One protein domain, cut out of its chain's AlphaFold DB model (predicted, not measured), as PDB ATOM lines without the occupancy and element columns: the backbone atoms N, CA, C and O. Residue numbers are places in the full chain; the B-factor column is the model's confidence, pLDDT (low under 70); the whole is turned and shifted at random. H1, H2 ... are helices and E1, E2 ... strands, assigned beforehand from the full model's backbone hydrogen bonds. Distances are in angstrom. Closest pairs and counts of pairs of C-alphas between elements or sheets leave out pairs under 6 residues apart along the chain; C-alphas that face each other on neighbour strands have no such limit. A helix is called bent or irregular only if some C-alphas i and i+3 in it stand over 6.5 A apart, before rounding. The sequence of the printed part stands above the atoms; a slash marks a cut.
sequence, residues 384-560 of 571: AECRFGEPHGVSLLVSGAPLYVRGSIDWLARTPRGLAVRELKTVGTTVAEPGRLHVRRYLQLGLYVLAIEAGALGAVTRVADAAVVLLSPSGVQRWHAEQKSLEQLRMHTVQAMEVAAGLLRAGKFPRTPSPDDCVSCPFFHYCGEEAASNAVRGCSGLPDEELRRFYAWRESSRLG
ATOM      1  N   ALA A 384     134.685 192.369  91.210       97.75
ATOM      2  CA  ALA A 384     136.037 192.919  91.287       97.75
ATOM      3  C   ALA A 384     135.977 194.323  91.905       97.75
ATOM      4  O   ALA A 384     134.940 194.979  91.801       97.75
ATOM      5  N   GLU A 385     137.048 194.747  92.578       96.81
ATOM      6  CA  GLU A 385     137.136 196.020  93.318       96.81
ATOM      7  C   GLU A 385     135.919 196.260  94.227       96.81
ATOM      8  O   GLU A 385     135.258 197.301  94.210       96.81
ATOM      9  N   CYS A 386     135.570 195.230  94.998       97.12
ATOM     10  CA  CYS A 386     134.379 195.218  95.832       97.12
ATOM     11  C   CYS A 386     134.619 196.069  97.080       97.12
ATOM     12  O   CYS A 386     135.255 195.625  98.042       97.12
ATOM     13  N   ARG A 387     134.119 197.307  97.041       96.88
ATOM     14  CA  ARG A 387     134.239 198.277  98.130       96.88
ATOM     15  C   ARG A 387     133.321 197.945  99.300       96.88
ATOM     16  O   ARG A 387     132.208 197.458  99.113       96.88
ATOM     17  N   PHE A 388     133.780 198.262 100.504       96.94
ATOM     18  CA  PHE A 388     132.991 198.169 101.727       96.94
ATOM     19  C   PHE A 388     133.378 199.253 102.732       96.94
ATOM     20  O   PHE A 388     134.494 199.777 102.711       96.94
ATOM     21  N   GLY A 389     132.472 199.522 103.674       95.25
ATOM     22  CA  GLY A 389     132.713 200.480 104.751       95.25
ATOM     23  C   GLY A 389     132.621 201.940 104.304       95.25
ATOM     24  O   GLY A 389     133.292 202.792 104.882       95.25
ATOM     25  N   GLU A 390     131.819 202.214 103.272       92.56
ATOM     26  CA  GLU A 390     131.563 203.555 102.743       92.56
ATOM     27  C   GLU A 390     130.044 203.812 102.656       92.56
ATOM     28  O   GLU A 390     129.303 202.919 102.240       92.56
ATOM     29  N   PRO A 391     129.552 205.005 103.055       92.62
ATOM     30  CA  PRO A 391     130.306 206.098 103.688       92.62
ATOM     31  C   PRO A 391     130.662 205.825 105.162       92.62
ATOM     32  O   PRO A 391     131.478 206.540 105.734       92.62
ATOM     33  N   HIS A 392     130.082 204.785 105.770       95.00
ATOM     34  CA  HIS A 392     130.324 204.396 107.159       95.00
ATOM     35  C   HIS A 392     131.043 203.050 107.227       95.00
ATOM     36  O   HIS A 392     130.656 202.100 106.547       95.00
ATOM     37  N   GLY A 393     132.052 202.957 108.088       96.12
ATOM     38  CA  GLY A 393     132.853 201.757 108.282       96.12
ATOM     39  C   GLY A 393     132.057 200.530 108.704       96.12
ATOM     40  O   GLY A 393     131.102 200.613 109.477       96.12
ATOM     41  N   VAL A 394     132.531 199.363 108.275       97.25
ATOM     42  CA  VAL A 394     132.049 198.072 108.769       97.25
ATOM     43  C   VAL A 394     132.589 197.863 110.179       97.25
ATOM     44  O   VAL A 394     133.795 197.941 110.403       97.25
ATOM     45  N   SER A 395     131.695 197.607 111.131       97.12
ATOM     46  CA  SER A 395     132.061 197.346 112.522       97.12
ATOM     47  C   SER A 395     132.577 195.920 112.687       97.12
ATOM     48  O   SER A 395     131.827 194.963 112.509       97.12
ATOM     49  N   LEU A 396     133.825 195.780 113.124       96.62
ATOM     50  CA  LEU A 396     134.401 194.515 113.563       96.62
ATOM     51  C   LEU A 396     134.589 194.548 115.079       96.62
ATOM     52  O   LEU A 396     135.218 195.459 115.611       96.62
ATOM     53  N   LEU A 397     134.022 193.576 115.794       93.88
ATOM     54  CA  LEU A 397     134.105 193.538 117.252       93.88
ATOM     55  C   LEU A 397     135.487 193.032 117.692       93.88
ATOM     56  O   LEU A 397     135.869 191.908 117.380       93.88
ATOM     57  N   VAL A 398     136.220 193.858 118.437       90.00
ATOM     58  CA  VAL A 398     137.598 193.603 118.878       90.00
ATOM     59  C   VAL A 398     137.693 193.863 120.381       90.00
ATOM     60  O   VAL A 398     137.494 194.992 120.842       90.00
ATOM     61  N   SER A 399     137.953 192.807 121.158       84.81
ATOM     62  CA  SER A 399     137.936 192.830 122.632       84.81
ATOM     63  C   SER A 399     136.679 193.506 123.217       84.81
ATOM     64  O   SER A 399     136.757 194.312 124.142       84.81
ATOM     65  N   GLY A 400     135.507 193.217 122.639       86.19
ATOM     66  CA  GLY A 400     134.213 193.731 123.108       86.19
ATOM     67  C   GLY A 400     133.856 195.156 122.669       86.19
ATOM     68  O   GLY A 400     132.784 195.636 123.023       86.19
ATOM     69  N   ALA A 401     134.696 195.823 121.875       91.12
ATOM     70  CA  ALA A 401     134.410 197.150 121.336       91.12
ATOM     71  C   ALA A 401     134.639 197.197 119.816       91.12
ATOM     72  O   ALA A 401     135.492 196.471 119.300       91.12
ATOM     73  N   PRO A 402     133.890 198.028 119.074       94.38
ATOM     74  CA  PRO A 402     134.000 198.069 117.626       94.38
ATOM     75  C   PRO A 402     135.323 198.704 117.180       94.38
ATOM     76  O   PRO A 402     135.792 199.692 117.754       94.38
ATOM     77  N   LEU A 403     135.902 198.131 116.130       96.56
ATOM     78  CA  LEU A 403     136.869 198.762 115.247       96.56
ATOM     79  C   LEU A 403     136.207 198.865 113.867       96.56
ATOM     80  O   LEU A 403     135.806 197.858 113.286       96.56
ATOM     81  N   TYR A 404     136.063 200.082 113.361       97.62
ATOM     82  CA  TYR A 404     135.416 200.362 112.087       97.62
ATOM     83  C   TYR A 404     136.438 200.343 110.963       97.62
ATOM     84  O   TYR A 404     137.475 201.007 111.050       97.62
ATOM     85  N   VAL A 405     136.137 199.602 109.900       97.38
ATOM     86  CA  VAL A 405     137.060 199.399 108.781       97.38
ATOM     87  C   VAL A 405     136.410 199.640 107.425       97.38
ATOM     88  O   VAL A 405     135.199 199.492 107.261       97.38
ATOM     89  N   ARG A 406     137.240 199.998 106.446       97.88
ATOM     90  CA  ARG A 406     136.861 200.147 105.035       97.88
ATOM     91  C   ARG A 406     137.914 199.545 104.113       97.88
ATOM     92  O   ARG A 406     139.069 199.375 104.509       97.88
ATOM     93  N   GLY A 407     137.556 199.272 102.868       97.00
ATOM     94  CA  GLY A 407     138.517 198.790 101.881       97.00
ATOM     95  C   GLY A 407     137.894 198.447 100.537       97.00
ATOM     96  O   GLY A 407     136.691 198.600 100.345       97.00
ATOM     97  N   SER A 408     138.742 197.967  99.628       97.25
ATOM     98  CA  SER A 408     138.364 197.437  98.316       97.25
ATOM     99  C   SER A 408     138.992 196.061  98.150       97.25
ATOM    100  O   SER A 408     140.208 195.918  98.277       97.25
ATOM    101  N   ILE A 409     138.167 195.040  97.946       97.69
ATOM    102  CA  ILE A 409     138.628 193.669  97.713       97.69
ATOM    103  C   ILE A 409     138.871 193.505  96.215       97.69
ATOM    104  O   ILE A 409     137.934 193.690  95.439       97.69
ATOM    105  N   ASP A 410     140.086 193.118  95.821       98.00
ATOM    106  CA  ASP A 410     140.481 193.114  94.408       98.00
ATOM    107  C   ASP A 410     139.548 192.243  93.554       98.00
ATOM    108  O   ASP A 410     139.037 192.716  92.542       98.00
ATOM    109  N   TRP A 411     139.265 190.996  93.966       98.06
ATOM    110  CA  TRP A 411     138.157 190.221  93.395       98.06
ATOM    111  C   TRP A 411     137.654 189.081  94.281       98.06
ATOM    112  O   TRP A 411     138.324 188.591  95.195       98.06
ATOM    113  N   LEU A 412     136.426 188.665  93.968       97.81
ATOM    114  CA  LEU A 412     135.663 187.630  94.641       97.81
ATOM    115  C   LEU A 412     135.057 186.663  93.628       97.81
ATOM    116  O   LEU A 412     134.535 187.055  92.579       97.81
ATOM    117  N   ALA A 413     135.057 185.389  93.993       97.12
ATOM    118  CA  ALA A 413     134.321 184.353  93.287       97.12
ATOM    119  C   ALA A 413     133.538 183.492  94.279       97.12
ATOM    120  O   ALA A 413     133.938 183.338  95.432       97.12
ATOM    121  N   ARG A 414     132.422 182.912  93.843       96.62
ATOM    122  CA  ARG A 414     131.666 181.942  94.629       96.62
ATOM    123  C   ARG A 414     132.062 180.526  94.226       96.62
ATOM    124  O   ARG A 414     132.112 180.170  93.049       96.62
ATOM    125  N   THR A 415     132.336 179.719  95.242       93.94
ATOM    126  CA  THR A 415     132.612 178.287  95.145       93.94
ATOM    127  C   THR A 415     131.505 177.511  95.867       93.94
ATOM    128  O   THR A 415     130.750 178.098  96.650       93.94
ATOM    129  N   PRO A 416     131.414 176.179  95.696       92.62
ATOM    130  CA  PRO A 416     130.461 175.365  96.456       92.62
ATOM    131  C   PRO A 416     130.633 175.451  97.984       92.62
ATOM    132  O   PRO A 416     129.723 175.086  98.723       92.62
ATOM    133  N   ARG A 417     131.799 175.901  98.473       93.38
ATOM    134  CA  ARG A 417     132.124 175.978  99.906       93.38
ATOM    135  C   ARG A 417     131.880 177.366 100.516       93.38
ATOM    136  O   ARG A 417     131.875 177.478 101.742       93.38
ATOM    137  N   GLY A 418     131.710 178.407  99.699       95.12
ATOM    138  CA  GLY A 418     131.596 179.802 100.138       95.12
ATOM    139  C   GLY A 418     132.267 180.773  99.168       95.12
ATOM    140  O   GLY A 418     132.436 180.465  97.989       95.12
ATOM    141  N   LEU A 419     132.644 181.957  99.652       97.31
ATOM    142  CA  LEU A 419     133.392 182.924  98.845       97.31
ATOM    143  C   LEU A 419     134.894 182.620  98.837       97.31
ATOM    144  O   LEU A 419     135.469 182.281  99.870       97.31
ATOM    145  N   ALA A 420     135.500 182.794  97.668       97.06
ATOM    146  CA  ALA A 420     136.931 182.821  97.422       97.06
ATOM    147  C   ALA A 420     137.389 184.282  97.351       97.06
ATOM    148  O   ALA A 420     136.955 185.021  96.464       97.06
ATOM    149  N   VAL A 421     138.255 184.696  98.277       97.94
ATOM    150  CA  VAL A 421     138.782 186.068  98.373       97.94
ATOM    151  C   VAL A 421     140.169 186.135  97.761       97.94
ATOM    152  O   VAL A 421     141.004 185.256  97.998       97.94
ATOM    153  N   ARG A 422     140.433 187.163  96.957       97.00
ATOM    154  CA  ARG A 422     141.720 187.330  96.291       97.00
ATOM    155  C   ARG A 422     142.258 188.744  96.455       97.00
ATOM    156  O   ARG A 422     141.517 189.716  96.359       97.00
ATOM    157  N   GLU A 423     143.558 188.816  96.706       95.94
ATOM    158  CA  GLU A 423     144.341 190.047  96.791       95.94
ATOM    159  C   GLU A 423     145.542 189.931  95.843       95.94
ATOM    160  O   GLU A 423     146.364 189.026  95.980       95.94
ATOM    161  N   LEU A 424     145.655 190.827  94.872       95.62
ATOM    162  CA  LEU A 424     146.777 190.949  93.955       95.62
ATOM    163  C   LEU A 424     147.837 191.875  94.556       95.62
ATOM    164  O   LEU A 424     147.550 192.901  95.166       95.62
ATOM    165  N   LYS A 425     149.106 191.511  94.376       92.81
ATOM    166  CA  LYS A 425     150.251 192.380  94.651       92.81
ATOM    167  C   LYS A 425     151.265 192.255  93.527       92.81
ATOM    168  O   LYS A 425     151.637 191.151  93.144       92.81
ATOM    169  N   THR A 426     151.804 193.377  93.069       88.88
ATOM    170  CA  THR A 426     152.790 193.438  91.973       88.88
ATOM    171  C   THR A 426     154.238 193.582  92.461       88.88
ATOM    172  O   THR A 426     155.062 194.254  91.839       88.88
ATOM    173  N   VAL A 427     154.543 193.028  93.635       73.00
ATOM    174  CA  VAL A 427     155.814 193.237  94.349       73.00
ATOM    175  C   VAL A 427     156.907 192.249  93.928       73.00
ATOM    176  O   VAL A 427     156.638 191.089  93.639       73.00
ATOM    177  N   GLY A 428     158.171 192.688  93.991       56.88
ATOM    178  CA  GLY A 428     159.360 191.849  93.759       56.88
ATOM    179  C   GLY A 428     159.730 190.897  94.909       56.88
ATOM    180  O   GLY A 428     160.804 190.307  94.894       56.88
ATOM    181  N   THR A 429     158.885 190.765  95.930       51.09
ATOM    182  CA  THR A 429     159.112 189.856  97.064       51.09
ATOM    183  C   THR A 429     158.573 188.461  96.757       51.09
ATOM    184  O   THR A 429     157.397 188.331  96.419       51.09
ATOM    185  N   THR A 430     159.382 187.423  96.962       55.00
ATOM    186  CA  THR A 430     158.983 186.004  96.875       55.00
ATOM    187  C   THR A 430     157.846 185.678  97.845       55.00
ATOM    188  O   THR A 430     157.736 186.324  98.889       55.00
ATOM    189  N   VAL A 431     156.964 184.718  97.534       56.00
ATOM    190  CA  VAL A 431     156.003 184.174  98.519       56.00
ATOM    191  C   VAL A 431     156.779 183.581  99.698       56.00
ATOM    192  O   VAL A 431     157.914 183.132  99.540       56.00
ATOM    193  N   ALA A 432     156.173 183.616 100.889       54.94
ATOM    194  CA  ALA A 432     156.637 182.823 102.025       54.94
ATOM    195  C   ALA A 432     156.861 181.359 101.609       54.94
ATOM    196  O   ALA A 432     156.191 180.865 100.701       54.94
ATOM    197  N   GLU A 433     157.739 180.631 102.293       55.84
ATOM    198  CA  GLU A 433     157.773 179.177 102.123       55.84
ATOM    199  C   GLU A 433     156.370 178.586 102.375       55.84
ATOM    200  O   GLU A 433     155.671 179.048 103.289       55.84
ATOM    201  N   PRO A 434     155.927 177.592 101.578       52.47
ATOM    202  CA  PRO A 434     154.655 176.914 101.803       52.47
ATOM    203  C   PRO A 434     154.492 176.512 103.277       52.47
ATOM    204  O   PRO A 434     155.392 175.924 103.872       52.47
ATOM    205  N   GLY A 435     153.357 176.869 103.884       50.12
ATOM    206  CA  GLY A 435     153.062 176.580 105.294       50.12
ATOM    207  C   GLY A 435     153.509 177.640 106.311       50.12
ATOM    208  O   GLY A 435     153.082 177.569 107.460       50.12
ATOM    209  N   ARG A 436     154.287 178.663 105.925       61.75
ATOM    210  CA  ARG A 436     154.620 179.791 106.814       61.75
ATOM    211  C   ARG A 436     153.696 180.985 106.583       61.75
ATOM    212  O   ARG A 436     153.732 181.642 105.544       61.75
ATOM    213  N   LEU A 437     152.876 181.299 107.585       62.81
ATOM    214  CA  LEU A 437     152.040 182.498 107.595       62.81
ATOM    215  C   LEU A 437     152.855 183.701 108.097       62.81
ATOM    216  O   LEU A 437     153.069 183.874 109.296       62.81
ATOM    217  N   HIS A 438     153.263 184.587 107.189       74.31
ATOM    218  CA  HIS A 438     153.774 185.905 107.570       74.31
ATOM    219  C   HIS A 438     152.608 186.842 107.868       74.31
ATOM    220  O   HIS A 438     152.175 187.588 106.992       74.31
ATOM    221  N   VAL A 439     152.112 186.807 109.106       72.44
ATOM    222  CA  VAL A 439     150.922 187.551 109.556       72.44
ATOM    223  C   VAL A 439     150.900 188.982 109.016       72.44
ATOM    224  O   VAL A 439     149.960 189.333 108.313       72.44
ATOM    225  N   ARG A 440     151.977 189.763 109.208       79.56
ATOM    226  CA  ARG A 440     152.101 191.156 108.721       79.56
ATOM    227  C   ARG A 440     151.807 191.333 107.230       79.56
ATOM    228  O   ARG A 440     151.235 192.344 106.838       79.56
ATOM    229  N   ARG A 441     152.213 190.365 106.408       81.25
ATOM    230  CA  ARG A 441     152.064 190.401 104.949       81.25
ATOM    231  C   ARG A 441     150.638 190.096 104.500       81.25
ATOM    232  O   ARG A 441     150.232 190.573 103.448       81.25
ATOM    233  N   TYR A 442     149.907 189.317 105.292       89.19
ATOM    234  CA  TYR A 442     148.568 188.822 104.968       89.19
ATOM    235  C   TYR A 442     147.458 189.493 105.791       89.19
ATOM    236  O   TYR A 442     146.294 189.124 105.662       89.19
ATOM    237  N   LEU A 443     147.791 190.495 106.615       92.19
ATOM    238  CA  LEU A 443     146.820 191.225 107.442       92.19
ATOM    239  C   LEU A 443     145.680 191.830 106.621       92.19
ATOM    240  O   LEU A 443     144.534 191.782 107.058       92.19
ATOM    241  N   GLN A 444     145.991 192.381 105.446       94.94
ATOM    242  CA  GLN A 444     144.994 192.980 104.561       94.94
ATOM    243  C   GLN A 444     143.992 191.924 104.069       94.94
ATOM    244  O   GLN A 444     142.791 192.091 104.277       94.94
ATOM    245  N   LEU A 445     144.474 190.791 103.543       95.94
ATOM    246  CA  LEU A 445     143.633 189.647 103.187       95.94
ATOM    247  C   LEU A 445     142.775 189.157 104.360       95.94
ATOM    248  O   LEU A 445     141.570 188.973 104.206       95.94
ATOM    249  N   GLY A 446     143.367 188.962 105.540       96.12
ATOM    250  CA  GLY A 446     142.617 188.514 106.713       96.12
ATOM    251  C   GLY A 446     141.554 189.524 107.153       96.12
ATOM    252  O   GLY A 446     140.478 189.127 107.593       96.12
ATOM    253  N   LEU A 447     141.802 190.826 106.981       97.25
ATOM    254  CA  LEU A 447     140.804 191.853 107.262       97.25
ATOM    255  C   LEU A 447     139.626 191.779 106.284       97.25
ATOM    256  O   LEU A 447     138.485 191.925 106.711       97.25
ATOM    257  N   TYR A 448     139.879 191.504 105.002       98.06
ATOM    258  CA  TYR A 448     138.812 191.266 104.023       98.06
ATOM    259  C   TYR A 448     137.947 190.071 104.405       98.06
ATOM    260  O   TYR A 448     136.722 190.167 104.346       98.06
ATOM    261  N   VAL A 449     138.570 188.979 104.859       97.94
ATOM    262  CA  VAL A 449     137.851 187.798 105.358       97.94
ATOM    263  C   VAL A 449     136.891 188.186 106.483       97.94
ATOM    264  O   VAL A 449     135.694 187.917 106.386       97.94
ATOM    265  N   LEU A 450     137.393 188.874 107.513       97.69
ATOM    266  CA  LEU A 450     136.582 189.283 108.662       97.69
ATOM    267  C   LEU A 450     135.490 190.292 108.283       97.69
ATOM    268  O   LEU A 450     134.373 190.196 108.784       97.69
ATOM    269  N   ALA A 451     135.779 191.236 107.384       97.62
ATOM    270  CA  ALA A 451     134.801 192.208 106.900       97.62
ATOM    271  C   ALA A 451     133.632 191.521 106.180       97.62
ATOM    272  O   ALA A 451     132.471 191.788 106.496       97.62
ATOM    273  N   ILE A 452     133.919 190.599 105.257       97.69
ATOM    274  CA  ILE A 452     132.890 189.828 104.542       97.69
ATOM    275  C   ILE A 452     132.022 189.035 105.524       97.69
ATOM    276  O   ILE A 452     130.794 189.060 105.429       97.69
ATOM    277  N   GLU A 453     132.650 188.375 106.496       96.88
ATOM    278  CA  GLU A 453     131.950 187.579 107.508       96.88
ATOM    279  C   GLU A 453     131.126 188.444 108.471       96.88
ATOM    280  O   GLU A 453     130.098 187.995 108.969       96.88
ATOM    281  N   ALA A 454     131.499 189.710 108.661       96.00
ATOM    282  CA  ALA A 454     130.706 190.702 109.386       96.00
ATOM    283  C   ALA A 454     129.585 191.344 108.543       96.00
ATOM    284  O   ALA A 454     128.858 192.203 109.040       96.00
ATOM    285  N   GLY A 455     129.422 190.944 107.279       95.25
ATOM    286  CA  GLY A 455     128.358 191.439 106.407       95.25
ATOM    287  C   GLY A 455     128.718 192.678 105.589       95.25
ATOM    288  O   GLY A 455     127.819 193.366 105.109       95.25
ATOM    289  N   ALA A 456     130.010 192.947 105.370       93.69
ATOM    290  CA  ALA A 456     130.501 194.069 104.562       93.69
ATOM    291  C   ALA A 456     129.888 194.173 103.154       93.69
ATOM    292  O   ALA A 456     129.859 195.255 102.578       93.69
ATOM    293  N   LEU A 457     129.403 193.056 102.608       90.75
ATOM    294  CA  LEU A 457     128.825 192.955 101.266       90.75
ATOM    295  C   LEU A 457     127.288 192.846 101.292       90.75
ATOM    296  O   LEU A 457     126.682 192.275 100.387       90.75
ATOM    297  N   GLY A 458     126.654 193.348 102.355       86.94
ATOM    298  CA  GLY A 458     125.197 193.379 102.533       86.94
ATOM    299  C   GLY A 458     124.595 192.128 103.181       86.94
ATOM    300  O   GLY A 458     123.449 192.163 103.618       86.94
ATOM    301  N   ALA A 459     125.358 191.038 103.292       86.56
ATOM    302  CA  ALA A 459     124.954 189.832 104.010       86.56
ATOM    303  C   ALA A 459     126.160 189.122 104.629       86.56
ATOM    304  O   ALA A 459     127.236 189.057 104.026       86.56
ATOM    305  N   VAL A 460     125.959 188.542 105.817       87.62
ATOM    306  CA  VAL A 460     126.940 187.660 106.462       87.62
ATOM    307  C   VAL A 460     127.209 186.482 105.538       87.62
ATOM    308  O   VAL A 460     126.321 185.671 105.271       87.62
ATOM    309  N   THR A 461     128.438 186.404 105.036       92.00
ATOM    310  CA  THR A 461     128.827 185.386 104.062       92.00
ATOM    311  C   THR A 461     130.083 184.676 104.528       92.00
ATOM    312  O   THR A 461     131.063 185.310 104.903       92.00
ATOM    313  N   ARG A 462     130.071 183.342 104.483       94.75
ATOM    314  CA  ARG A 462     131.243 182.533 104.819       94.75
ATOM    315  C   ARG A 462     132.317 182.670 103.742       94.75
ATOM    316  O   ARG A 462     132.041 182.444 102.560       94.75
ATOM    317  N   VAL A 463     133.552 182.915 104.166       97.56
ATOM    318  CA  VAL A 463     134.726 182.781 103.299       97.56
ATOM    319  C   VAL A 463     135.271 181.356 103.386       97.56
ATOM    320  O   VAL A 463     135.549 180.841 104.473       97.56
ATOM    321  N   ALA A 464     135.385 180.705 102.232       96.44
ATOM    322  CA  ALA A 464     135.872 179.336 102.103       96.44
ATOM    323  C   ALA A 464     137.386 179.274 101.910       96.44
ATOM    324  O   ALA A 464     138.042 178.405 102.488       96.44
ATOM    325  N   ASP A 465     137.918 180.205 101.124       95.19
ATOM    326  CA  ASP A 465     139.330 180.299 100.798       95.19
ATOM    327  C   ASP A 465     139.743 181.755 100.563       95.19
ATOM    328  O   ASP A 465     138.950 182.599 100.134       95.19
ATOM    329  N   ALA A 466     140.997 182.053 100.870       96.25
ATOM    330  CA  ALA A 466     141.577 183.375 100.706       96.25
ATOM    331  C   ALA A 466     142.989 183.229 100.140       96.25
ATOM    332  O   ALA A 466     143.754 182.380 100.597       96.25
ATOM    333  N   ALA A 467     143.358 184.046  99.157       94.25
ATOM    334  CA  ALA A 467     144.684 183.961  98.563       94.25
ATOM    335  C   ALA A 467     145.274 185.326  98.226       94.25
ATOM    336  O   ALA A 467     144.574 186.228  97.765       94.25
ATOM    337  N   VAL A 468     146.592 185.425  98.398       92.81
ATOM    338  CA  VAL A 468     147.383 186.525  97.850       92.81
ATOM    339  C   VAL A 468     148.072 186.039  96.584       92.81
ATOM    340  O   VAL A 468     148.837 185.071  96.608       92.81
ATOM    341  N   VAL A 469     147.801 186.725  95.482       93.00
ATOM    342  CA  VAL A 469     148.411 186.514  94.175       93.00
ATOM    343  C   VAL A 469     149.557 187.507  94.025       93.00
ATOM    344  O   VAL A 469     149.353 188.716  93.993       93.00
ATOM    345  N   LEU A 470     150.784 186.998  93.962       91.44
ATOM    346  CA  LEU A 470     151.983 187.801  93.758       91.44
ATOM    347  C   LEU A 470     152.402 187.739  92.298       91.44
ATOM    348  O   LEU A 470     152.831 186.693  91.808       91.44
ATOM    349  N   LEU A 471     152.316 188.876  91.623       91.12
ATOM    350  CA  LEU A 471     152.775 189.044  90.257       91.12
ATOM    351  C   LEU A 471     154.184 189.637  90.244       91.12
ATOM    352  O   LEU A 471     154.420 190.731  90.757       91.12
ATOM    353  N   SER A 472     155.109 188.919  89.614       87.75
ATOM    354  CA  SER A 472     156.512 189.305  89.470       87.75
ATOM    355  C   SER A 472     156.960 189.201  88.006       87.75
ATOM    356  O   SER A 472     156.293 188.543  87.205       87.75
ATOM    357  N   PRO A 473     158.115 189.783  87.628       78.75
ATOM    358  CA  PRO A 473     158.652 189.632  86.276       78.75
ATOM    359  C   PRO A 473     158.922 188.178  85.863       78.75
ATOM    360  O   PRO A 473     158.918 187.878  84.675       78.75
ATOM    361  N   SER A 474     159.160 187.279  86.824       82.25
ATOM    362  CA  SER A 474     159.414 185.855  86.574       82.25
ATOM    363  C   SER A 474     158.150 184.988  86.604       82.25
ATOM    364  O   SER A 474     158.257 183.767  86.520       82.25
ATOM    365  N   GLY A 475     156.967 185.587  86.761       87.69
ATOM    366  CA  GLY A 475     155.685 184.888  86.767       87.69
ATOM    367  C   GLY A 475     154.843 185.168  88.009       87.69
ATOM    368  O   GLY A 475     155.088 186.119  88.760       87.69
ATOM    369  N   VAL A 476     153.837 184.319  88.217       90.06
ATOM    370  CA  VAL A 476     152.867 184.442  89.310       90.06
ATOM    371  C   VAL A 476     153.125 183.382  90.364       90.06
ATOM    372  O   VAL A 476     153.200 182.190  90.073       90.06
ATOM    373  N   GLN A 477     153.202 183.823  91.610       89.25
ATOM    374  CA  GLN A 477     153.197 182.954  92.773       89.25
ATOM    375  C   GLN A 477     151.914 183.203  93.568       89.25
ATOM    376  O   GLN A 477     151.365 184.303  93.550       89.25
ATOM    377  N   ARG A 478     151.417 182.190  94.278       88.25
ATOM    378  CA  ARG A 478     150.197 182.317  95.078       88.25
ATOM    379  C   ARG A 478     150.423 181.745  96.466       88.25
ATOM    380  O   ARG A 478     150.905 180.626  96.599       88.25
ATOM    381  N   TRP A 479     150.043 182.511  97.479       89.12
ATOM    382  CA  TRP A 479     149.833 181.988  98.822       89.12
ATOM    383  C   TRP A 479     148.343 181.754  99.030       89.12
ATOM    384  O   TRP A 479     147.545 182.627  98.693       89.12
ATOM    385  N   HIS A 480     147.979 180.597  99.571       89.00
ATOM    386  CA  HIS A 480     146.596 180.156  99.704       89.00
ATOM    387  C   HIS A 480     146.293 179.748 101.148       89.00
ATOM    388  O   HIS A 480     147.079 179.029 101.768       89.00
ATOM    389  N   ALA A 481     145.140 180.180 101.656       90.50
ATOM    390  CA  ALA A 481     144.595 179.778 102.942       90.50
ATOM    391  C   ALA A 481     143.213 179.143 102.792       90.50
ATOM    392  O   ALA A 481     142.294 179.739 102.234       90.50
ATOM    393  N   GLU A 482     143.060 177.961 103.382       91.75
ATOM    394  CA  GLU A 482     141.808 177.218 103.504       91.75
ATOM    395  C   GLU A 482     141.787 176.465 104.839       91.75
ATOM    396  O   GLU A 482     142.833 176.222 105.444       91.75
ATOM    397  N   GLN A 483     140.599 176.082 105.315       91.12
ATOM    398  CA  GLN A 483     140.444 175.280 106.540       91.12
ATOM    399  C   GLN A 483     141.289 175.843 107.711       91.12
ATOM    400  O   GLN A 483     141.134 177.013 108.065       91.12
ATOM    401  N   LYS A 484     142.223 175.048 108.261       90.44
ATOM    402  CA  LYS A 484     143.106 175.410 109.383       90.44
ATOM    403  C   LYS A 484     143.944 176.665 109.113       90.44
ATOM    404  O   LYS A 484     144.085 177.495 110.007       90.44
ATOM    405  N   SER A 485     144.489 176.851 107.906       89.88
ATOM    406  CA  SER A 485     145.305 178.042 107.611       89.88
ATOM    407  C   SER A 485     144.454 179.308 107.486       89.88
ATOM    408  O   SER A 485     144.908 180.397 107.839       89.88
ATOM    409  N   LEU A 486     143.191 179.174 107.071       93.12
ATOM    410  CA  LEU A 486     142.233 180.280 107.069       93.12
ATOM    411  C   LEU A 486     141.763 180.633 108.490       93.12
ATOM    412  O   LEU A 486     141.586 181.806 108.808       93.12
ATOM    413  N   GLU A 487     141.587 179.644 109.368       93.81
ATOM    414  CA  GLU A 487     141.330 179.867 110.800       93.81
ATOM    415  C   GLU A 487     142.498 180.590 111.482       93.81
ATOM    416  O   GLU A 487     142.277 181.566 112.201       93.81
ATOM    417  N   GLN A 488     143.738 180.182 111.195       91.31
ATOM    418  CA  GLN A 488     144.937 180.882 111.662       91.31
ATOM    419  C   GLN A 488     144.972 182.328 111.155       91.31
ATOM    420  O   GLN A 488     145.192 183.242 111.948       91.31
ATOM    421  N   LEU A 489     144.694 182.561 109.866       92.81
ATOM    422  CA  LEU A 489     144.618 183.912 109.306       92.81
ATOM    423  C   LEU A 489     143.610 184.783 110.072       92.81
ATOM    424  O   LEU A 489     143.963 185.884 110.487       92.81
ATOM    425  N   ARG A 490     142.393 184.278 110.329       94.69
ATOM    426  CA  ARG A 490     141.378 184.993 111.125       94.69
ATOM    427  C   ARG A 490     141.888 185.327 112.521       94.69
ATOM    428  O   ARG A 490     141.845 186.486 112.924       94.69
ATOM    429  N   MET A 491     142.387 184.323 113.242       93.81
ATOM    430  CA  MET A 491     142.868 184.477 114.616       93.81
ATOM    431  C   MET A 491     143.968 185.539 114.708       93.81
ATOM    432  O   MET A 491     143.893 186.438 115.546       93.81
ATOM    433  N   HIS A 492     144.967 185.479 113.828       92.19
ATOM    434  CA  HIS A 492     146.070 186.436 113.850       92.19
ATOM    435  C   HIS A 492     145.664 187.837 113.407       92.19
ATOM    436  O   HIS A 492     146.182 188.813 113.952       92.19
ATOM    437  N   THR A 493     144.728 187.962 112.465       94.56
ATOM    438  CA  THR A 493     144.175 189.270 112.110       94.56
ATOM    439  C   THR A 493     143.399 189.871 113.278       94.56
ATOM    440  O   THR A 493     143.591 191.051 113.561       94.56
ATOM    441  N   VAL A 494     142.603 189.086 114.013       95.19
ATOM    442  CA  VAL A 494     141.921 189.569 115.227       95.19
ATOM    443  C   VAL A 494     142.940 190.056 116.259       95.19
ATOM    444  O   VAL A 494     142.844 191.199 116.690       95.19
ATOM    445  N   GLN A 495     143.969 189.264 116.580       94.06
ATOM    446  CA  GLN A 495     145.036 189.673 117.513       94.06
ATOM    447  C   GLN A 495     145.728 190.976 117.081       94.06
ATOM    448  O   GLN A 495     145.994 191.861 117.894       94.06
ATOM    449  N   ALA A 496     146.009 191.120 115.786       94.69
ATOM    450  CA  ALA A 496     146.593 192.333 115.228       94.69
ATOM    451  C   ALA A 496     145.651 193.543 115.366       94.69
ATOM    452  O   ALA A 496     146.087 194.642 115.715       94.69
ATOM    453  N   MET A 497     144.350 193.347 115.137       96.06
ATOM    454  CA  MET A 497     143.336 194.381 115.331       96.06
ATOM    455  C   MET A 497     143.174 194.773 116.803       96.06
ATOM    456  O   MET A 497     142.950 195.949 117.074       96.06
ATOM    457  N   GLU A 498     143.326 193.842 117.750       95.75
ATOM    458  CA  GLU A 498     143.322 194.141 119.192       95.75
ATOM    459  C   GLU A 498     144.452 195.100 119.563       95.75
ATOM    460  O   GLU A 498     144.210 196.122 120.210       95.75
ATOM    461  N   VAL A 499     145.665 194.832 119.073       95.69
ATOM    462  CA  VAL A 499     146.822 195.722 119.251       95.69
ATOM    463  C   VAL A 499     146.568 197.091 118.616       95.69
ATOM    464  O   VAL A 499     146.798 198.122 119.248       95.69
ATOM    465  N   ALA A 500     146.064 197.125 117.380       95.50
ATOM    466  CA  ALA A 500     145.756 198.375 116.689       95.50
ATOM    467  C   ALA A 500     144.700 199.204 117.438       95.50
ATOM    468  O   ALA A 500     144.869 200.410 117.618       95.50
ATOM    469  N   ALA A 501     143.629 198.564 117.911       94.88
ATOM    470  CA  ALA A 501     142.570 199.215 118.669       94.88
ATOM    471  C   ALA A 501     143.087 199.777 120.003       94.88
ATOM    472  O   ALA A 501     142.717 200.893 120.372       94.88
ATOM    473  N   GLY A 502     143.961 199.043 120.698       93.62
ATOM    474  CA  GLY A 502     144.632 199.502 121.916       93.62
ATOM    475  C   GLY A 502     145.455 200.774 121.696       93.62
ATOM    476  O   GLY A 502     145.259 201.771 122.394       93.62
ATOM    477  N   LEU A 503     146.294 200.788 120.653       93.50
ATOM    478  CA  LEU A 503     147.085 201.964 120.266       93.50
ATOM    479  C   LEU A 503     146.208 203.178 119.932       93.50
ATOM    480  O   LEU A 503     146.454 204.272 120.438       93.50
ATOM    481  N   LEU A 504     145.165 202.985 119.117       93.12
ATOM    482  CA  LEU A 504     144.265 204.062 118.692       93.12
ATOM    483  C   LEU A 504     143.473 204.649 119.866       93.12
ATOM    484  O   LEU A 504     143.376 205.870 119.984       93.12
ATOM    485  N   ARG A 505     142.937 203.808 120.764       90.88
ATOM    486  CA  ARG A 505     142.193 204.268 121.955       90.88
ATOM    487  C   ARG A 505     143.086 205.029 122.924       90.88
ATOM    488  O   ARG A 505     142.646 206.010 123.510       90.88
ATOM    489  N   ALA A 506     144.330 204.584 123.075       89.88
ATOM    490  CA  ALA A 506     145.307 205.245 123.928       89.88
ATOM    491  C   ALA A 506     145.944 206.489 123.279       89.88
ATOM    492  O   ALA A 506     146.686 207.195 123.957       89.88
ATOM    493  N   GLY A 507     145.693 206.743 121.988       90.56
ATOM    494  CA  GLY A 507     146.323 207.829 121.236       90.56
ATOM    495  C   GLY A 507     147.843 207.675 121.118       90.56
ATOM    496  O   GLY A 507     148.565 208.670 121.158       90.56
ATOM    497  N   LYS A 508     148.344 206.435 121.033       90.31
ATOM    498  CA  LYS A 508     149.779 206.123 121.082       90.31
ATOM    499  C   LYS A 508     150.312 205.721 119.721       90.31
ATOM    500  O   LYS A 508     149.832 204.775 119.101       90.31
ATOM    501  N   PHE A 509     151.380 206.398 119.312       92.12
ATOM    502  CA  PHE A 509     152.012 206.209 118.009       92.12
ATOM    503  C   PHE A 509     153.524 205.994 118.145       92.12
ATOM    504  O   PHE A 509     154.309 206.817 117.673       92.12
ATOM    505  N   PRO A 510     153.966 204.905 118.807       91.88
ATOM    506  CA  PRO A 510     155.387 204.640 118.973       91.88
ATOM    507  C   PRO A 510     156.092 204.415 117.630       91.88
ATOM    508  O   PRO A 510     155.493 204.007 116.629       91.88
ATOM    509  N   ARG A 511     157.409 204.629 117.616       91.81
ATOM    510  CA  ARG A 511     158.257 204.225 116.491       91.81
ATOM    511  C   ARG A 511     158.378 202.697 116.445       91.81
ATOM    512  O   ARG A 511     158.284 202.019 117.472       91.81
ATOM    513  N   THR A 512     158.585 202.158 115.246       91.56
ATOM    514  CA  THR A 512     158.834 200.721 115.056       91.56
ATOM    515  C   THR A 512     160.104 200.273 115.793       91.56
ATOM    516  O   THR A 512     161.098 200.999 115.768       91.56
ATOM    517  N   PRO A 513     160.115 199.082 116.422       89.56
ATOM    518  CA  PRO A 513     161.332 198.501 116.992       89.56
ATOM    519  C   PRO A 513     162.262 197.890 115.928       89.56
ATOM    520  O   PRO A 513     163.343 197.416 116.261       89.56
ATOM    521  N   SER A 514     161.834 197.813 114.661       89.38
ATOM    522  CA  SER A 514     162.537 197.080 113.606       89.38
ATOM    523  C   SER A 514     163.261 198.032 112.648       89.38
ATOM    524  O   SER A 514     162.597 198.814 111.962       89.38
ATOM    525  N   PRO A 515     164.600 197.947 112.539       87.88
ATOM    526  CA  PRO A 515     165.366 198.733 111.570       87.88
ATOM    527  C   PRO A 515     164.957 198.471 110.113       87.88
ATOM    528  O   PRO A 515     164.961 199.396 109.305       87.88
ATOM    529  N   ASP A 516     164.529 197.250 109.782       87.56
ATOM    530  CA  ASP A 516     164.121 196.872 108.420       87.56
ATOM    531  C   ASP A 516     162.925 197.693 107.917       87.56
ATOM    532  O   ASP A 516     162.849 198.046 106.740       87.56
ATOM    533  N   ASP A 517     162.012 198.067 108.819       89.31
ATOM    534  CA  ASP A 517     160.866 198.921 108.492       89.31
ATOM    535  C   ASP A 517     161.298 200.361 108.129       89.31
ATOM    536  O   ASP A 517     160.518 201.116 107.543       89.31
ATOM    537  N   CYS A 518     162.529 200.754 108.478       90.19
ATOM    538  CA  CYS A 518     163.073 202.089 108.246       90.19
ATOM    539  C   CYS A 518     163.808 202.221 106.901       90.19
ATOM    540  O   CYS A 518     163.893 203.333 106.388       90.19
ATOM    541  N   VAL A 519     164.271 201.116 106.298       86.31
ATOM    542  CA  VAL A 519     165.112 201.108 105.076       86.31
ATOM    543  C   VAL A 519     164.457 201.833 103.897       86.31
ATOM    544  O   VAL A 519     165.125 202.522 103.136       86.31
ATOM    545  N   SER A 520     163.140 201.685 103.745       83.50
ATOM    546  CA  SER A 520     162.345 202.340 102.697       83.50
ATOM    547  C   SER A 520     161.364 203.373 103.260       83.50
ATOM    548  O   SER A 520     160.417 203.782 102.585       83.50
ATOM    549  N   CYS A 521     161.551 203.784 104.519       89.12
ATOM    550  CA  CYS A 521     160.675 204.753 105.159       89.12
ATOM    551  C   CYS A 521     161.009 206.166 104.659       89.12
ATOM    552  O   CYS A 521     162.124 206.639 104.886       89.12
ATOM    553  N   PRO A 522     160.048 206.898 104.071       88.69
ATOM    554  CA  PRO A 522     160.299 208.264 103.614       88.69
ATOM    555  C   PRO A 522     160.547 209.250 104.770       88.69
ATOM    556  O   PRO A 522     161.031 210.352 104.543       88.69
ATOM    557  N   PHE A 523     160.250 208.854 106.015       88.88
ATOM    558  CA  PHE A 523     160.468 209.660 107.220       88.88
ATOM    559  C   PHE A 523     161.737 209.284 107.991       88.88
ATOM    560  O   PHE A 523     161.915 209.729 109.125       88.88
ATOM    561  N   PHE A 524     162.615 208.456 107.419       87.06
ATOM    562  CA  PHE A 524     163.841 208.020 108.090       87.06
ATOM    563  C   PHE A 524     164.679 209.207 108.596       87.06
ATOM    564  O   PHE A 524     165.039 209.251 109.770       87.06
ATOM    565  N   HIS A 525     164.873 210.227 107.755       82.50
ATOM    566  CA  HIS A 525     165.639 211.430 108.104       82.50
ATOM    567  C   HIS A 525     165.025 212.259 109.245       82.50
ATOM    568  O   HIS A 525     165.753 212.966 109.930       82.50
ATOM    569  N   TYR A 526     163.713 212.146 109.485       80.81
ATOM    570  CA  TYR A 526     163.042 212.794 110.620       80.81
ATOM    571  C   TYR A 526     163.237 212.043 111.929       80.81
ATOM    572  O   TYR A 526     163.239 212.641 113.001       80.81
ATOM    573  N   CYS A 527     163.327 210.719 111.848       84.12
ATOM    574  CA  CYS A 527     163.419 209.873 113.028       84.12
ATOM    575  C   CYS A 527     164.868 209.715 113.510       84.12
ATOM    576  O   CYS A 527     165.078 209.508 114.703       84.12
ATOM    577  N   GLY A 528     165.840 209.818 112.599       82.50
ATOM    578  CA  GLY A 528     167.258 209.574 112.865       82.50
ATOM    579  C   GLY A 528     167.631 208.089 112.799       82.50
ATOM    580  O   GLY A 528     166.778 207.204 112.882       82.50
ATOM    581  N   GLU A 529     168.929 207.810 112.657       79.50
ATOM    582  CA  GLU A 529     169.457 206.447 112.468       79.50
ATOM    583  C   GLU A 529     169.207 205.539 113.685       79.50
ATOM    584  O   GLU A 529     168.957 204.344 113.541       79.50
ATOM    585  N   GLU A 530     169.186 206.113 114.892       81.88
ATOM    586  CA  GLU A 530     168.962 205.376 116.141       81.88
ATOM    587  C   GLU A 530     167.480 205.204 116.509       81.88
ATOM    588  O   GLU A 530     167.170 204.646 117.561       81.88
ATOM    589  N   ALA A 531     166.543 205.649 115.667       81.44
ATOM    590  CA  ALA A 531     165.114 205.668 115.978       81.44
ATOM    591  C   ALA A 531     164.558 204.319 116.462       81.44
ATOM    592  O   ALA A 531     163.835 204.268 117.459       81.44
ATOM    593  N   ALA A 532     164.900 203.232 115.764       80.38
ATOM    594  CA  ALA A 532     164.439 201.887 116.107       80.38
ATOM    595  C   ALA A 532     165.087 201.378 117.406       80.38
ATOM    596  O   ALA A 532     164.400 200.858 118.285       80.38
ATOM    597  N   SER A 533     166.394 201.601 117.573       79.44
ATOM    598  CA  SER A 533     167.129 201.252 118.795       79.44
ATOM    599  C   SER A 533     166.599 202.014 120.014       79.44
ATOM    600  O   SER A 533     166.443 201.439 121.090       79.44
ATOM    601  N   ASN A 534     166.261 203.292 119.844       79.12
ATOM    602  CA  ASN A 534     165.667 204.136 120.879       79.12
ATOM    603  C   ASN A 534     164.256 203.686 121.244       79.12
ATOM    604  O   ASN A 534     163.924 203.658 122.427       79.12
ATOM    605  N   ALA A 535     163.462 203.254 120.261       80.50
ATOM    606  CA  ALA A 535     162.153 202.666 120.519       80.50
ATOM    607  C   ALA A 535     162.274 201.434 121.429       80.50
ATOM    608  O   ALA A 535     161.577 201.356 122.434       80.50
ATOM    609  N   VAL A 536     163.205 200.516 121.137       75.19
ATOM    610  CA  VAL A 536     163.436 199.306 121.951       75.19
ATOM    611  C   VAL A 536     163.967 199.646 123.346       75.19
ATOM    612  O   VAL A 536     163.457 199.119 124.333       75.19
ATOM    613  N   ARG A 537     164.953 200.550 123.459       74.56
ATOM    614  CA  ARG A 537     165.492 200.991 124.762       74.56
ATOM    615  C   ARG A 537     164.408 201.612 125.638       74.56
ATOM    616  O   ARG A 537     164.327 201.293 126.821       74.56
ATOM    617  N   GLY A 538     163.537 202.419 125.033       64.81
ATOM    618  CA  GLY A 538     162.386 203.016 125.697       64.81
ATOM    619  C   GLY A 538     161.368 202.003 126.220       64.81
ATOM    620  O   GLY A 538     160.595 202.376 127.086       64.81
ATOM    621  N   CYS A 539     161.371 200.741 125.756       62.94
ATOM    622  CA  CYS A 539     160.431 199.695 126.187       62.94
ATOM    623  C   CYS A 539     160.786 199.033 127.516       62.94
ATOM    624  O   CYS A 539     159.898 198.546 128.224       62.94
ATOM    625  N   SER A 540     162.078 198.967 127.832       56.06
ATOM    626  CA  SER A 540     162.628 198.246 128.978       56.06
ATOM    627  C   SER A 540     162.305 198.987 130.278       56.06
ATOM    628  O   SER A 540     163.133 199.714 130.811       56.06
ATOM    629  N   GLY A 541     161.072 198.834 130.768       61.00
ATOM    630  CA  GLY A 541     160.580 199.488 131.987       61.00
ATOM    631  C   GLY A 541     159.275 200.272 131.833       61.00
ATOM    632  O   GLY A 541     158.871 200.940 132.783       61.00
ATOM    633  N   LEU A 542     158.593 200.209 130.681       58.59
ATOM    634  CA  LEU A 542     157.332 200.934 130.504       58.59
ATOM    635  C   LEU A 542     156.205 200.318 131.355       58.59
ATOM    636  O   LEU A 542     155.879 199.143 131.168       58.59
ATOM    637  N   PRO A 543     155.525 201.104 132.214       66.06
ATOM    638  CA  PRO A 543     154.288 200.668 132.874       66.06
ATOM    639  C   PRO A 543     153.117 200.522 131.881       66.06
ATOM    640  O   PRO A 543     152.058 200.003 132.221       66.06
ATOM    641  N   ASP A 544     153.312 200.970 130.641       85.44
ATOM    642  CA  ASP A 544     152.298 201.084 129.606       85.44
ATOM    643  C   ASP A 544     151.982 199.739 128.934       85.44
ATOM    644  O   ASP A 544     152.785 199.179 128.182       85.44
ATOM    645  N   GLU A 545     150.802 199.195 129.219       89.06
ATOM    646  CA  GLU A 545     150.360 197.899 128.702       89.06
ATOM    647  C   GLU A 545     150.214 197.867 127.174       89.06
ATOM    648  O   GLU A 545     150.614 196.880 126.554       89.06
ATOM    649  N   GLU A 546     149.718 198.937 126.553       90.50
ATOM    650  CA  GLU A 546     149.453 198.950 125.107       90.50
ATOM    651  C   GLU A 546     150.745 198.947 124.290       90.50
ATOM    652  O   GLU A 546     150.868 198.228 123.294       90.50
ATOM    653  N   LEU A 547     151.758 199.682 124.758       89.69
ATOM    654  CA  LEU A 547     153.087 199.650 124.153       89.69
ATOM    655  C   LEU A 547     153.705 198.255 124.291       89.69
ATOM    656  O   LEU A 547     154.163 197.695 123.296       89.69
ATOM    657  N   ARG A 548     153.643 197.636 125.481       89.50
ATOM    658  CA  ARG A 548     154.144 196.261 125.684       89.50
ATOM    659  C   ARG A 548     153.467 195.255 124.752       89.50
ATOM    660  O   ARG A 548     154.163 194.431 124.161       89.50
ATOM    661  N   ARG A 549     152.143 195.337 124.578       91.69
ATOM    662  CA  ARG A 549     151.389 194.477 123.649       91.69
ATOM    663  C   ARG A 549     151.836 194.675 122.203       91.69
ATOM    664  O   ARG A 549     152.095 193.689 121.517       91.69
ATOM    665  N   PHE A 550     151.993 195.924 121.759       93.00
ATOM    666  CA  PHE A 550     152.500 196.224 120.419       93.00
ATOM    667  C   PHE A 550     153.892 195.629 120.182       93.00
ATOM    668  O   PHE A 550     154.090 194.910 119.202       93.00
ATOM    669  N   TYR A 551     154.845 195.859 121.086       90.88
ATOM    670  CA  TYR A 551     156.207 195.345 120.930       90.88
ATOM    671  C   TYR A 551     156.281 193.810 121.011       90.88
ATOM    672  O   TYR A 551     156.994 193.192 120.218       90.88
ATOM    673  N   ALA A 552     155.492 193.173 121.882       89.31
ATOM    674  CA  ALA A 552     155.395 191.712 121.947       89.31
ATOM    675  C   ALA A 552     154.799 191.109 120.659       89.31
ATOM    676  O   ALA A 552     155.304 190.117 120.122       89.31
ATOM    677  N   TRP A 553     153.752 191.736 120.113       91.19
ATOM    678  CA  TRP A 553     153.180 191.345 118.824       91.19
ATOM    679  C   TRP A 553     154.184 191.529 117.677       91.19
ATOM    680  O   TRP A 553     154.295 190.674 116.795       91.19
ATOM    681  N   ARG A 554     154.969 192.612 117.706       88.94
ATOM    682  CA  ARG A 554     156.025 192.877 116.723       88.94
ATOM    683  C   ARG A 554     157.107 191.804 116.713       88.94
ATOM    684  O   ARG A 554     157.500 191.384 115.625       88.94
ATOM    685  N   GLU A 555     157.564 191.363 117.880       85.62
ATOM    686  CA  GLU A 555     158.612 190.342 117.969       85.62
ATOM    687  C   GLU A 555     158.093 188.958 117.550       85.62
ATOM    688  O   GLU A 555     158.699 188.297 116.707       85.62
ATOM    689  N   SER A 556     156.918 188.549 118.044       83.06
ATOM    690  CA  SER A 556     156.296 187.265 117.667       83.06
ATOM    691  C   SER A 556     156.006 187.166 116.164       83.06
ATOM    692  O   SER A 556     156.272 186.136 115.541       83.06
ATOM    693  N   SER A 557     155.547 188.264 115.555       78.00
ATOM    694  CA  SER A 557     155.299 188.345 114.112       78.00
ATOM    695  C   SER A 557     156.582 188.274 113.278       78.00
ATOM    696  O   SER A 557     156.539 187.796 112.144       78.00
ATOM    697  N   ARG A 558     157.720 188.751 113.808       74.12
ATOM    698  CA  ARG A 558     159.025 188.681 113.128       74.12
ATOM    699  C   ARG A 558     159.547 187.252 113.071       74.12
ATOM    700  O   ARG A 558     160.034 186.821 112.032       74.12
ATOM    701  N   LEU A 559     159.421 186.523 114.174       59.84
ATOM    702  CA  LEU A 559     159.957 185.168 114.294       59.84
ATOM    703  C   LEU A 559     159.095 184.114 113.577       59.84
ATOM    704  O   LEU A 559     159.468 182.946 113.535       59.84
ATOM    705  N   GLY A 560     157.937 184.498 113.021       62.44
ATOM    706  CA  GLY A 560     157.000 183.553 112.404       62.44
ATOM    707  C   GLY A 560     156.430 182.529 113.393       62.44
ATOM    708  O   GLY A 560     155.784 181.576 112.970       62.44
TER     709      GLY A 560
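AT A GLANCE: This is residues 384 to 560 of the 571 residues of the protein "PDDEXK_1 domain-containing protein" of bacterium HR30 (UniProt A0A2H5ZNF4). A strongly twisted sheet of six strands curls round helix H1, and the long helix H2 crosses H1 on the same face. H6 folds back along residues 496 to 506 of H2, and the short helices H3, H4 and H5 with their loops make a smaller head away from the sheet. The printed part has 177 residues, with named elements in the order E1 E2 E3 E4 H1 E5 E6 H2 H3 H4 H5 H6, six helices and six strands. The sheet is branched and mixed, and the class is mixed, helices and strands. The whole is compact, with a radius of gyration of the C-alphas of 17.6 A and spans of 52 by 44 by 31 A.

HOW THE PARTS SIT: E3, residues 401 to 415, bends by 91 degrees at residue 410 and has three antiparallel neighbours in staggered pairing. These are E2, residues 394 to 398, with N 396 and O 403 2.9 A apart; E1, residues 384 to 388, with N 388 and O 407 2.9 A apart; and E4, residues 418 to 425, with N 420 and O 413 2.8 A apart. E2, E3 and E4 form a meander, each strand the antiparallel neighbour of the one before. E5, residues 463 to 472, is parallel to E4, with N 467 and O 421 2.9 A apart. E4, H1, residues 439 to 453, and E5 form a strand-helix-strand unit, two parallel neighbour strands with a helix between, with a right-handed crossover. E5 and E6, residues 475 to 482, form a hairpin, with N 470 and O 477 2.8 A apart. H1 touches H2, residues 483 to 506, through residues 489 to 496 of H2 alone, about perpendicular at 84 degrees; their closest C-alphas, of Gly 446 and Leu 489, are 5.6 A apart. H2 touches H6, residues 545 to 558, opposite ways at a shallow tilt of 34 degrees, only just short of steep; the closest C-alphas, of Gly 502 and Glu 546, are 5.8 A apart. H3, residues 515 to 518, and H5, residues 531 to 539, only just touch, with 3 pairs of C-alphas within 8 A, the closest those of Pro 515 and Ala 532, 5.6 A apart. H4, residues 524 to 527, touches no helix. Every O i to N i+4 pair is within hydrogen-bond range in H2, H5 and H6, and 9 of 11 in H1; H3 and H4 are too short for one.

IN THESE COORDINATES: E1 begins at C-alpha 384 (136.037, 192.919, 91.287). E3 is 32.3 A long, E5 26.6 A, E4 23.2 A and E6 23.1 A. H2 runs 35.0 A, to C-alpha 506 (145.307, 205.245, 123.928). H1, 19.1 A, is irregular: C-alphas 441 and 444 are 7.5 A apart. H6, 20.1 A, ends at C-alpha 558 (159.025, 188.681, 113.128).

THE WHOLE: The C-alphas of Pro 416 and Gly 528, the two farthest apart, are 52.9 A apart. The printed part has no cut. The link E4 to H1, residues 426 to 438, is long. Residues 519 to 526, of which 524 to 526 belong to H4, stand free. The mean pLDDT of the printed part is 87.6; residues 428 to 437, 538 to 543 and 559 to 560 are under 70.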